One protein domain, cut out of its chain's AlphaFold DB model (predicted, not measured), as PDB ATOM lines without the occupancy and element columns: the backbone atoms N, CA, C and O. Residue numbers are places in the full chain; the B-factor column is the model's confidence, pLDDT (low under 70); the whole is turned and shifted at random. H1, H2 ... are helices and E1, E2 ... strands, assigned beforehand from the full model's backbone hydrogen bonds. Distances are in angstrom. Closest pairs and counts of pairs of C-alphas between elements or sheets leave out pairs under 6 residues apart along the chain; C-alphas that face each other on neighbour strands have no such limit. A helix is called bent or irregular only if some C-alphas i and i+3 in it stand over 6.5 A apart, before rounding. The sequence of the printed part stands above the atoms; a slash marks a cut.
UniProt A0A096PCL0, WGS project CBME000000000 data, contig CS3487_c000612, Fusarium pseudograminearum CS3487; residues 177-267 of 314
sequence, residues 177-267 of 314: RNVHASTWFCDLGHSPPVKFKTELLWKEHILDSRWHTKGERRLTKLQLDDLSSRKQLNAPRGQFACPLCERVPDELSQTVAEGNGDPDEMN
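What this domain is: This is residues 177 to 267 of the 314 residues of an uncharacterized protein of Fusarium pseudograminearum CS3487 (UniProt A0A096PCL0). A small antiparallel sheet of three short strands, E1, E2 and E3, with H1 over one face and H2 packed on H1, forms one lobe, and a small head of H3 and H4 lies at the far end of a rod-like outline. Residues 235 to 249, a long stretch with no named element, lead from the lobe to the head. The printed part has 91 residues with four named helices and three named strands, in the order E1 E2 H1 H2 E3 H3 H4, and the sheet runs E2, E1, E3. The class is mixed, helices and strands, with under half of the residues in named elements. The whole is only just loose, close to extended, with a radius of gyration of the C-alphas of 18.4 A and spans of 56 by 25 by 16 A.

Where its parts are: Find C-alpha 182 at (117.678, 118.355, 107.252); from there E1, residues 182 to 186, runs 13.7 A. Beside it are E2, residues 194 to 196, and E3, residues 232 to 234. H1, residues 199 to 207, measures 12.2 A, and H2, residues 221 to 230, 14.4 A. Look next for H3, residues 250 to 258, 13.5 A long, which begins at C-alpha 250 at (111.786, 137.502, 91.946). It is irregular: C-alphas 251 and 254 are 7.4 A apart. H4, residues 263 to 267, ends at C-alpha 267 at (115.117, 125.095, 87.144).

How they stand to each other: Start at E1, the inner strand, whose pairing is staggered: residues 182 to 184 pair with E3, residues 184 to 186 with E2. Look for N 183 and O 233 at 2.8 A towards E3, and N 184 and O 196 at 2.9 A towards E2; E1 and E2 are a hairpin. H1 is on the sheet at a height of 9.1 A, over E2 and E1, and runs along the strands, at 6 degrees to E1 on the local plane. H2 only grazes the sheet, with residues 228 to 230. H1 and H2 touch at a steep tilt of 65 degrees, opposite ways, the closest C-alphas being those of Glu 199 and Ser 228, 6.8 A apart. E2, H1 and H2, and E3 make a split strand-helix-strand unit, two strands of one sheet with helices between them along the chain and another strand, E1, between them in the sheet, and its crossover is right-handed. H3 and H4 are close but not clearly touching, the C-alphas of Leu 252 and Met 266 being closest at 6.9 A; both helices are apart from H1 and H2. Every O i to N i+4 pair is within hydrogen-bond range in H1, H2 and H4, against 3 of 5 in H3.

The domain as a whole: The two C-alphas farthest apart are those of Gly 215 and Asn 260, at 56.2 A. The printed part has no cut. The links from H1 to H2 and from E3 to H3 are long. The mean pLDDT of the printed part is 88.5; look at residues 213 to 218 for the values under 70.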
ATOM      1  N   ARG A 177     116.191 121.614  96.364       94.81
ATOM      2  CA  ARG A 177     115.156 121.470  97.387       94.81
ATOM      3  C   ARG A 177     115.661 120.775  98.641       94.81
ATOM      4  O   ARG A 177     115.135 121.053  99.711       94.81
ATOM      5  N   ASN A 178     116.649 119.883  98.530       93.12
ATOM      6  CA  ASN A 178     117.046 119.037  99.663       93.12
ATOM      7  C   ASN A 178     118.463 119.312 100.205       93.12
ATOM      8  O   ASN A 178     118.828 118.805 101.264       93.12
ATOM      9  N   VAL A 179     119.253 120.158  99.540       93.88
ATOM     10  CA  VAL A 179     120.585 120.526 100.030       93.88
ATOM     11  C   VAL A 179     120.457 121.338 101.319       93.88
ATOM     12  O   VAL A 179     119.686 122.295 101.373       93.88
ATOM     13  N   HIS A 180     121.146 120.930 102.390       92.38
ATOM     14  CA  HIS A 180     120.982 121.521 103.734       92.38
ATOM     15  C   HIS A 180     119.504 121.673 104.160       92.38
ATOM     16  O   HIS A 180     119.110 122.709 104.697       92.38
ATOM     17  N   ALA A 181     118.666 120.671 103.869       91.56
ATOM     18  CA  ALA A 181     117.234 120.659 104.200       91.56
ATOM     19  C   ALA A 181     116.882 119.731 105.379       91.56
ATOM     20  O   ALA A 181     115.707 119.486 105.664       91.56
ATOM     21  N   SER A 182     117.889 119.186 106.067       90.06
ATOM     22  CA  SER A 182     117.678 118.355 107.252       90.06
ATOM     23  C   SER A 182     117.090 119.179 108.395       90.06
ATOM     24  O   SER A 182     117.583 120.253 108.735       90.06
ATOM     25  N   THR A 183     116.054 118.635 109.020       91.75
ATOM     26  CA  THR A 183     115.454 119.142 110.257       91.75
ATOM     27  C   THR A 183     115.474 118.043 111.303       91.75
ATOM     28  O   THR A 183     115.524 116.862 110.964       91.75
ATOM     29  N   TRP A 184     115.434 118.417 112.575       94.31
ATOM     30  CA  TRP A 184     115.410 117.464 113.678       94.31
ATOM     31  C   TRP A 184     113.989 117.283 114.180       94.31
ATOM     32  O   TRP A 184     113.173 118.199 114.088       94.31
ATOM     33  N   PHE A 185     113.685 116.118 114.737       94.50
ATOM     34  CA  PHE A 185     112.381 115.870 115.336       94.50
ATOM     35  C   PHE A 185     112.478 115.073 116.632       94.50
ATOM     36  O   PHE A 185     113.395 114.280 116.836       94.50
ATOM     37  N   CYS A 186     111.510 115.278 117.514       92.38
ATOM     38  CA  CYS A 186     111.332 114.497 118.724       92.38
ATOM     39  C   CYS A 186     109.943 113.858 118.708       92.38
ATOM     40  O   CYS A 186     108.928 114.549 118.664       92.38
ATOM     41  N   ASP A 187     109.921 112.532 118.719       91.19
ATOM     42  CA  ASP A 187     108.742 111.664 118.809       91.19
ATOM     43  C   ASP A 187     108.623 110.996 120.194       91.19
ATOM     44  O   ASP A 187     107.695 110.230 120.444       91.19
ATOM     45  N   LEU A 188     109.549 111.289 121.111       87.62
ATOM     46  CA  LEU A 188     109.523 110.778 122.478       87.62
ATOM     47  C   LEU A 188     108.410 111.489 123.249       87.62
ATOM     48  O   LEU A 188     108.506 112.680 123.511       87.62
ATOM     49  N   GLY A 189     107.325 110.779 123.564       84.62
ATOM     50  CA  GLY A 189     106.194 111.363 124.295       84.62
ATOM     51  C   GLY A 189     105.424 112.446 123.524       84.62
ATOM     52  O   GLY A 189     104.639 113.179 124.124       84.62
ATOM     53  N   HIS A 190     105.618 112.551 122.204       86.62
ATOM     54  CA  HIS A 190     104.977 113.561 121.359       86.62
ATOM     55  C   HIS A 190     104.196 112.921 120.212       86.62
ATOM     56  O   HIS A 190     104.748 112.187 119.395       86.62
ATOM     57  N   SER A 191     102.908 113.254 120.123       88.62
ATOM     58  CA  SER A 191     102.052 112.923 118.985       88.62
ATOM     59  C   SER A 191     101.190 114.144 118.637       88.62
ATOM     60  O   SER A 191     100.256 114.440 119.385       88.62
ATOM     61  N   PRO A 192     101.480 114.869 117.539       90.00
ATOM     62  CA  PRO A 192     102.524 114.597 116.542       90.00
ATOM     63  C   PRO A 192     103.953 114.913 117.044       90.00
ATOM     64  O   PRO A 192     104.102 115.643 118.025       90.00
ATOM     65  N   PRO A 193     105.009 114.416 116.365       92.94
ATOM     66  CA  PRO A 193     106.392 114.762 116.690       92.94
ATOM     67  C   PRO A 193     106.672 116.267 116.602       92.94
ATOM     68  O   PRO A 193     106.257 116.935 115.649       92.94
ATOM     69  N   VAL A 194     107.441 116.791 117.555       93.06
ATOM     70  CA  VAL A 194     107.892 118.193 117.562       93.06
ATOM     71  C   VAL A 194     109.101 118.335 116.638       93.06
ATOM     72  O   VAL A 194     110.015 117.516 116.698       93.06
ATOM     73  N   LYS A 195     109.127 119.362 115.779       94.00
ATOM     74  CA  LYS A 195     110.201 119.595 114.796       94.00
ATOM     75  C   LYS A 195     111.062 120.798 115.170       94.00
ATOM     76  O   LYS A 195     110.560 121.798 115.674       94.00
ATOM     77  N   PHE A 196     112.346 120.727 114.836       92.19
ATOM     78  CA  PHE A 196     113.354 121.731 115.153       92.19
ATOM     79  C   PHE A 196     114.194 122.043 113.918       92.19
ATOM     80  O   PHE A 196     114.610 121.150 113.177       92.19
ATOM     81  N   LYS A 197     114.480 123.332 113.712       85.38
ATOM     82  CA  LYS A 197     115.289 123.801 112.577       85.38
ATOM     83  C   LYS A 197     116.785 123.536 112.754       85.38
ATOM     84  O   LYS A 197     117.520 123.554 111.774       85.38
ATOM     85  N   THR A 198     117.247 123.326 113.986       87.31
ATOM     86  CA  THR A 198     118.664 123.105 114.287       87.31
ATOM     87  C   THR A 198     118.846 121.982 115.296       87.31
ATOM     88  O   THR A 198     118.005 121.760 116.169       87.31
ATOM     89  N   GLU A 199     119.996 121.317 115.202       90.56
ATOM     90  CA  GLU A 199     120.431 120.319 116.175       90.56
ATOM     91  C   GLU A 199     120.479 120.877 117.601       90.56
ATOM     92  O   GLU A 199     120.118 120.181 118.544       90.56
ATOM     93  N   LEU A 200     120.924 122.128 117.768       90.06
ATOM     94  CA  LEU A 200     121.040 122.761 119.081       90.06
ATOM     95  C   LEU A 200     119.678 122.849 119.777       90.06
ATOM     96  O   LEU A 200     119.556 122.399 120.910       90.06
ATOM     97  N   LEU A 201     118.654 123.337 119.070       91.38
ATOM     98  CA  LEU A 201     117.294 123.443 119.608       91.38
ATOM     99  C   LEU A 201     116.726 122.068 119.977       91.38
ATOM    100  O   LEU A 201     116.054 121.917 120.993       91.38
ATOM    101  N   TRP A 202     117.022 121.051 119.168       93.50
ATOM    102  CA  TRP A 202     116.619 119.680 119.463       93.50
ATOM    103  C   TRP A 202     117.358 119.102 120.683       93.50
ATOM    104  O   TRP A 202     116.731 118.466 121.530       93.50
ATOM    105  N   LYS A 203     118.669 119.358 120.821       91.12
ATOM    106  CA  LYS A 203     119.473 118.942 121.984       91.12
ATOM    107  C   LYS A 203     118.976 119.607 123.266       91.12
ATOM    108  O   LYS A 203     118.826 118.926 124.276       91.12
ATOM    109  N   GLU A 204     118.693 120.907 123.219       90.56
ATOM    110  CA  GLU A 204     118.097 121.650 124.334       90.56
ATOM    111  C   GLU A 204     116.736 121.068 124.723       90.56
ATOM    112  O   GLU A 204     116.492 120.827 125.902       90.56
ATOM    113  N   HIS A 205     115.889 120.760 123.739       91.50
ATOM    114  CA  HIS A 205     114.583 120.153 123.974       91.50
ATOM    115  C   HIS A 205     114.667 118.767 124.631       91.50
ATOM    116  O   HIS A 205     113.974 118.530 125.617       91.50
ATOM    117  N   ILE A 206     115.505 117.855 124.123       87.94
ATOM    118  CA  ILE A 206     115.628 116.499 124.691       87.94
ATOM    119  C   ILE A 206     116.180 116.518 126.118       87.94
ATOM    120  O   ILE A 206     115.813 115.677 126.936       87.94
ATOM    121  N   LEU A 207     117.067 117.464 126.427       87.12
ATOM    122  CA  LEU A 207     117.659 117.597 127.758       87.12
ATOM    123  C   LEU A 207     116.750 118.324 128.757       87.12
ATOM    124  O   LEU A 207     117.016 118.295 129.962       87.12
ATOM    125  N   ASP A 208     115.684 118.969 128.285       85.94
ATOM    126  CA  ASP A 208     114.763 119.717 129.127       85.94
ATOM    127  C   ASP A 208     113.790 118.775 129.852       85.94
ATOM    128  O   ASP A 208     112.860 118.195 129.282       85.94
ATOM    129  N   SER A 209     113.992 118.674 131.169       77.12
ATOM    130  CA  SER A 209     113.205 117.820 132.064       77.12
ATOM    131  C   SER A 209     111.726 118.216 132.175       77.12
ATOM    132  O   SER A 209     110.960 117.497 132.813       77.12
ATOM    133  N   ARG A 210     111.318 119.362 131.607       81.88
ATOM    134  CA  ARG A 210     109.909 119.776 131.512       81.88
ATOM    135  C   ARG A 210     109.140 118.988 130.455       81.88
ATOM    136  O   ARG A 210     107.939 118.804 130.613       81.88
ATOM    137  N   TRP A 211     109.819 118.555 129.393       79.00
ATOM    138  CA  TRP A 211     109.205 117.832 128.275       79.00
ATOM    139  C   TRP A 211     109.428 116.325 128.382       79.00
ATOM    140  O   TRP A 211     108.545 115.558 128.016       79.00
ATOM    141  N   HIS A 212     110.566 115.918 128.953       83.06
ATOM    142  CA  HIS A 212     110.935 114.516 129.149       83.06
ATOM    143  C   HIS A 212     111.161 114.248 130.641       83.06
ATOM    144  O   HIS A 212     112.088 114.790 131.248       83.06
ATOM    145  N   THR A 213     110.295 113.448 131.273       65.56
ATOM    146  CA  THR A 213     110.356 113.173 132.718       65.56
ATOM    147  C   THR A 213     111.668 112.487 133.110       65.56
ATOM    148  O   THR A 213     112.123 111.534 132.481       65.56
ATOM    149  N   LYS A 214     112.277 112.974 134.201       56.94
ATOM    150  CA  LYS A 214     113.478 112.408 134.840       56.94
ATOM    151  C   LYS A 214     113.274 110.917 135.149       56.94
ATOM    152  O   LYS A 214     112.655 110.576 136.151       56.94
ATOM    153  N   GLY A 215     113.834 110.053 134.306       53.41
ATOM    154  CA  GLY A 215     113.778 108.600 134.484       53.41
ATOM    155  C   GLY A 215     114.744 107.800 133.610       53.41
ATOM    156  O   GLY A 215     115.232 106.767 134.055       53.41
ATOM    157  N   GLU A 216     115.124 108.277 132.421       51.84
ATOM    158  CA  GLU A 216     115.906 107.461 131.482       51.84
ATOM    159  C   GLU A 216     117.124 108.216 130.931       51.84
ATOM    160  O   GLU A 216     117.024 109.064 130.056       51.84
ATOM    161  N   ARG A 217     118.296 107.860 131.482       55.34
ATOM    162  CA  ARG A 217     119.669 108.202 131.058       55.34
ATOM    163  C   ARG A 217     120.019 109.697 130.974       55.34
ATOM    164  O   ARG A 217     119.621 110.413 130.066       55.34
ATOM    165  N   ARG A 218     120.972 110.126 131.820       65.31
ATOM    166  CA  ARG A 218     121.899 111.204 131.432       65.31
ATOM    167  C   ARG A 218     122.579 110.760 130.140       65.31
ATOM    168  O   ARG A 218     123.495 109.939 130.191       65.31
ATOM    169  N   LEU A 219     122.093 111.248 129.004       77.38
ATOM    170  CA  LEU A 219     122.712 110.952 127.727       77.38
ATOM    171  C   LEU A 219     124.101 111.582 127.738       77.38
ATOM    172  O   LEU A 219     124.266 112.775 128.003       77.38
ATOM    173  N   THR A 220     125.119 110.764 127.495       84.19
ATOM    174  CA  THR A 220     126.456 111.293 127.250       84.19
ATOM    175  C   THR A 220     126.434 112.107 125.958       84.19
ATOM    176  O   THR A 220     125.556 111.931 125.110       84.19
ATOM    177  N   LYS A 221     127.433 112.972 125.764       84.69
ATOM    178  CA  LYS A 221     127.582 113.722 124.510       84.69
ATOM    179  C   LYS A 221     127.537 112.797 123.283       84.69
ATOM    180  O   LYS A 221     126.809 113.074 122.341       84.69
ATOM    181  N   LEU A 222     128.222 111.654 123.353       87.62
ATOM    182  CA  LEU A 222     128.239 110.661 122.278       87.62
ATOM    183  C   LEU A 222     126.844 110.075 121.995       87.62
ATOM    184  O   LEU A 222     126.476 109.902 120.840       87.62
ATOM    185  N   GLN A 223     126.057 109.793 123.037       89.38
ATOM    186  CA  GLN A 223     124.692 109.284 122.881       89.38
ATOM    187  C   GLN A 223     123.748 110.334 122.285       89.38
ATOM    188  O   GLN A 223     122.898 109.988 121.469       89.38
ATOM    189  N   LEU A 224     123.900 111.605 122.669       87.81
ATOM    190  CA  LEU A 224     123.146 112.714 122.077       87.81
ATOM    191  C   LEU A 224     123.495 112.916 120.602       87.81
ATOM    192  O   LEU A 224     122.596 113.149 119.803       87.81
ATOM    193  N   ASP A 225     124.777 112.828 120.247       89.19
ATOM    194  CA  ASP A 225     125.251 113.006 118.871       89.19
ATOM    195  C   ASP A 225     124.780 111.849 117.963       89.19
ATOM    196  O   ASP A 225     124.310 112.081 116.846       89.19
ATOM    197  N   ASP A 226     124.815 110.607 118.459       90.50
ATOM    198  CA  ASP A 226     124.244 109.446 117.763       90.50
ATOM    199  C   ASP A 226     122.723 109.573 117.586       90.50
ATOM    200  O   ASP A 226     122.192 109.394 116.487       90.50
ATOM    201  N   LEU A 227     122.005 109.935 118.653       90.50
ATOM    202  CA  LEU A 227     120.556 110.102 118.595       90.50
ATOM    203  C   LEU A 227     120.163 111.255 117.660       90.50
ATOM    204  O   LEU A 227     119.245 111.092 116.862       90.50
ATOM    205  N   SER A 228     120.883 112.378 117.713       90.69
ATOM    206  CA  SER A 228     120.702 113.532 116.824       90.69
ATOM    207  C   SER A 228     120.827 113.125 115.361       90.69
ATOM    208  O   SER A 228     120.003 113.512 114.537       90.69
ATOM    209  N   SER A 229     121.819 112.293 115.043       89.06
ATOM    210  CA  SER A 229     122.054 111.807 113.680       89.06
ATOM    211  C   SER A 229     120.905 110.925 113.174       89.06
ATOM    212  O   SER A 229     120.588 110.945 111.988       89.06
ATOM    213  N   ARG A 230     120.241 110.181 114.071       91.12
ATOM    214  CA  ARG A 230     119.087 109.316 113.753       91.12
ATOM    215  C   ARG A 230     117.740 110.042 113.779       91.12
ATOM    216  O   ARG A 230     116.779 109.560 113.188       91.12
ATOM    217  N   LYS A 231     117.649 111.177 114.472       92.75
ATOM    218  CA  LYS A 231     116.426 111.979 114.643       92.75
ATOM    219  C   LYS A 231     116.391 113.182 113.707       92.75
ATOM    220  O   LYS A 231     115.929 114.261 114.071       92.75
ATOM    221  N   GLN A 232     116.854 112.956 112.482       92.56
ATOM    222  CA  GLN A 232     116.763 113.895 111.377       92.56
ATOM    223  C   GLN A 232     115.751 113.409 110.350       92.56
ATOM    224  O   GLN A 232     115.630 112.216 110.078       92.56
ATOM    225  N   LEU A 233     115.044 114.356 109.752       90.50
ATOM    226  CA  LEU A 233     114.242 114.141 108.563       90.50
ATOM    227  C   LEU A 233     114.627 115.181 107.523       90.50
ATOM    228  O   LEU A 233     114.858 116.351 107.839       90.50
ATOM    229  N   ASN A 234     114.675 114.750 106.272       89.12
ATOM    230  CA  ASN A 234     114.804 115.663 105.156       89.12
ATOM    231  C   ASN A 234     113.468 116.396 104.966       89.12
ATOM    232  O   ASN A 234     112.430 115.749 104.814       89.12
ATOM    233  N   ALA A 235     113.486 117.726 105.014       90.25
ATOM    234  CA  ALA A 235     112.325 118.583 104.808       90.25
ATOM    235  C   ALA A 235     112.535 119.406 103.527       90.25
ATOM    236  O   ALA A 235     113.027 120.533 103.603       90.25
ATOM    237  N   PRO A 236     112.193 118.858 102.345       92.88
ATOM    238  CA  PRO A 236     112.470 119.517 101.078       92.88
ATOM    239  C   PRO A 236     111.814 120.895 101.018       92.88
ATOM    240  O   PRO A 236     110.649 121.057 101.390       92.88
ATOM    241  N   ARG A 237     112.543 121.878 100.491       93.50
ATOM    242  CA  ARG A 237     112.013 123.219 100.235       93.50
ATOM    243  C   ARG A 237     110.884 123.176  99.204       93.50
ATOM    244  O   ARG A 237     110.722 122.205  98.447       93.50
ATOM    245  N   GLY A 238     110.115 124.264  99.172       93.25
ATOM    246  CA  GLY A 238     109.146 124.521  98.111       93.25
ATOM    247  C   GLY A 238     109.793 124.431  96.728       93.25
ATOM    248  O   GLY A 238     111.013 124.552  96.582       93.25
ATOM    249  N   GLN A 239     108.978 124.174  95.707       93.12
ATOM    250  CA  GLN A 239     109.472 124.181  94.333       93.12
ATOM    251  C   GLN A 239     110.063 125.554  94.005       93.12
ATOM    252  O   GLN A 239     109.551 126.580  94.447       93.12
ATOM    253  N   PHE A 240     111.164 125.547  93.259       95.25
ATOM    254  CA  PHE A 240     111.860 126.750  92.807       95.25
ATOM    255  C   PHE A 240     112.369 127.696  93.912       95.25
ATOM    256  O   PHE A 240     112.723 128.838  93.635       95.25
ATOM    257  N   ALA A 241     112.453 127.228  95.162       95.94
ATOM    258  CA  ALA A 241     113.023 128.001  96.258       95.94
ATOM    259  C   ALA A 241     114.558 127.911  96.272       95.94
ATOM    260  O   ALA A 241     115.140 126.825  96.214       95.94
ATOM    261  N   CYS A 242     115.215 129.061  96.398       96.88
ATOM    262  CA  CYS A 242     116.663 129.152  96.542       96.88
ATOM    263  C   CYS A 242     117.091 128.706  97.959       96.88
ATOM    264  O   CYS A 242     116.543 129.221  98.932       96.88
ATOM    265  N   PRO A 243     118.092 127.816  98.123       96.00
ATOM    266  CA  PRO A 243     118.570 127.376  99.440       96.00
ATOM    267  C   PRO A 243     119.308 128.462 100.241       96.00
ATOM    268  O   PRO A 243     119.547 128.281 101.430       96.00
ATOM    269  N   LEU A 244     119.691 129.574  99.603       96.25
ATOM    270  CA  LEU A 244     120.330 130.719 100.263       96.25
ATOM    271  C   LEU A 244     119.314 131.807 100.620       96.25
ATOM    272  O   LEU A 244     119.327 132.340 101.724       96.25
ATOM    273  N   CYS A 245     118.388 132.109  99.716       96.00
ATOM    274  CA  CYS A 245     117.367 133.125  99.968       96.00
ATOM    275  C   CYS A 245     116.184 132.580 100.785       96.00
ATOM    276  O   CYS A 245     115.445 133.359 101.381       96.00
ATOM    277  N   GLU A 246     115.984 131.254 100.791       94.94
ATOM    278  CA  GLU A 246     114.798 130.553 101.318       94.94
ATOM    279  C   GLU A 246     113.470 131.085 100.747       94.94
ATOM    280  O   GLU A 246     112.422 131.039 101.390       94.94
ATOM    281  N   ARG A 247     113.511 131.593  99.511       95.25
ATOM    282  CA  ARG A 247     112.357 132.084  98.751       95.25
ATOM    283  C   ARG A 247     112.511 131.765  97.267       95.25
ATOM    284  O   ARG A 247     113.612 131.449  96.810       95.25
ATOM    285  N   VAL A 248     111.406 131.842  96.532       96.25
ATOM    286  CA  VAL A 248     111.431 131.834  95.063       96.25
ATOM    287  C   VAL A 248     112.060 133.155  94.596       96.25
ATOM    288  O   VAL A 248     111.655 134.197  95.111       96.25
ATOM    289  N   PRO A 249     113.059 133.136  93.694       94.75
ATOM    290  CA  PRO A 249     113.633 134.353  93.119       94.75
ATOM    291  C   PRO A 249     112.577 135.233  92.448       94.75
ATOM    292  O   PRO A 249     111.621 134.713  91.868       94.75
ATOM    293  N   ASP A 250     112.764 136.551  92.484       91.88
ATOM    294  CA  ASP A 250     111.786 137.502  91.946       91.88
ATOM    295  C   ASP A 250     111.561 137.274  90.443       91.88
ATOM    296  O   ASP A 250     110.422 137.336  89.980       91.88
ATOM    297  N   GLU A 251     112.604 136.865  89.710       89.31
ATOM    298  CA  GLU A 251     112.546 136.538  88.280       89.31
ATOM    299  C   GLU A 251     111.655 135.323  87.966       89.31
ATOM    300  O   GLU A 251     111.196 135.166  86.838       89.31
ATOM    301  N   LEU A 252     111.408 134.458  88.956       92.38
ATOM    302  CA  LEU A 252     110.558 133.270  88.836       92.38
ATOM    303  C   LEU A 252     109.188 133.441  89.501       92.38
ATOM    304  O   LEU A 252     108.290 132.637  89.252       92.38
ATOM    305  N   SER A 253     109.019 134.459  90.345       90.31
ATOM    306  CA  SER A 253     107.844 134.628  91.206       90.31
ATOM    307  C   SER A 253     106.515 134.619  90.436       90.31
ATOM    308  O   SER A 253     105.599 133.879  90.804       90.31
ATOM    309  N   GLN A 254     106.432 135.373  89.335       90.38
ATOM    310  CA  GLN A 254     105.233 135.465  88.502       90.38
ATOM    311  C   GLN A 254     104.918 134.135  87.802       90.38
ATOM    312  O   GLN A 254     103.804 133.629  87.913       90.38
ATOM    313  N   THR A 255     105.903 133.526  87.143       91.69
ATOM    314  CA  THR A 255     105.730 132.255  86.424       91.69
ATOM    315  C   THR A 255     105.328 131.109  87.360       91.69
ATOM    316  O   THR A 255     104.495 130.277  87.004       91.69
ATOM    317  N   VAL A 256     105.877 131.076  88.582       91.31
ATOM    318  CA  VAL A 256     105.470 130.107  89.614       91.31
ATOM    319  C   VAL A 256     104.023 130.343  90.053       91.31
ATOM    320  O   VAL A 256     103.284 129.375  90.222       91.31
ATOM    321  N   ALA A 257     103.609 131.601  90.231       90.75
ATOM    322  CA  ALA A 257     102.248 131.941  90.645       90.75
ATOM    323  C   ALA A 257     101.199 131.607  89.569       90.75
ATOM    324  O   ALA A 257     100.101 131.162  89.900       90.75
ATOM    325  N   GLU A 258     101.539 131.795  88.294       91.06
ATOM    326  CA  GLU A 258     100.659 131.521  87.151       91.06
ATOM    327  C   GLU A 258     100.619 130.034  86.756       91.06
ATOM    328  O   GLU A 258      99.675 129.599  86.098       91.06
ATOM    329  N   GLY A 259     101.623 129.241  87.152       87.94
ATOM    330  CA  GLY A 259     101.681 127.800  86.880       87.94
ATOM    331  C   GLY A 259     101.839 127.438  85.397       87.94
ATOM    332  O   GLY A 259     101.507 126.323  85.002       87.94
ATOM    333  N   ASN A 260     102.319 128.372  84.573       87.38
ATOM    334  CA  ASN A 260     102.394 128.261  83.111       87.38
ATOM    335  C   ASN A 260     103.829 128.120  82.562       87.38
ATOM    336  O   ASN A 260     104.013 128.074  81.346       87.38
ATOM    337  N   GLY A 261     104.839 128.072  83.433       88.06
ATOM    338  CA  GLY A 261     106.242 127.973  83.029       88.06
ATOM    339  C   GLY A 261     106.700 126.561  82.690       88.06
ATOM    340  O   GLY A 261     106.209 125.579  83.245       88.06
ATOM    341  N   ASP A 262     107.707 126.476  81.819       94.25
ATOM    342  CA  ASP A 262     108.442 125.236  81.582       94.25
ATOM    343  C   ASP A 262     109.311 124.884  82.811       94.25
ATOM    344  O   ASP A 262     110.209 125.658  83.166       94.25
ATOM    345  N   PRO A 263     109.086 123.733  83.478       92.19
ATOM    346  CA  PRO A 263     109.798 123.397  84.709       92.19
ATOM    347  C   PRO A 263     111.317 123.271  84.551       92.19
ATOM    348  O   PRO A 263     112.053 123.546  85.503       92.19
ATOM    349  N   ASP A 264     111.809 122.838  83.387       92.00
ATOM    350  CA  ASP A 264     113.246 122.690  83.156       92.00
ATOM    351  C   ASP A 264     113.905 124.068  82.969       92.00
ATOM    352  O   ASP A 264     114.959 124.326  83.557       92.00
ATOM    353  N   GLU A 265     113.267 124.992  82.250       93.38
ATOM    354  CA  GLU A 265     113.751 126.368  82.095       93.38
ATOM    355  C   GLU A 265     113.731 127.145  83.423       93.38
ATOM    356  O   GLU A 265     114.704 127.820  83.777       93.38
ATOM    357  N   MET A 266     112.678 126.968  84.226       94.56
ATOM    358  CA  MET A 266     112.592 127.518  85.585       94.56
ATOM    359  C   MET A 266     113.695 126.977  86.499       94.56
ATOM    360  O   MET A 266     114.314 127.733  87.253       94.56
ATOM    361  N   ASN A 267     114.001 125.680  86.406       93.50
ATOM    362  CA  ASN A 267     115.117 125.095  87.144       93.50
ATOM    363  C   ASN A 267     116.466 125.672  86.700       93.50
ATOM    364  O   ASN A 267     117.279 126.004  87.561       93.50
TER     365      ASN A 267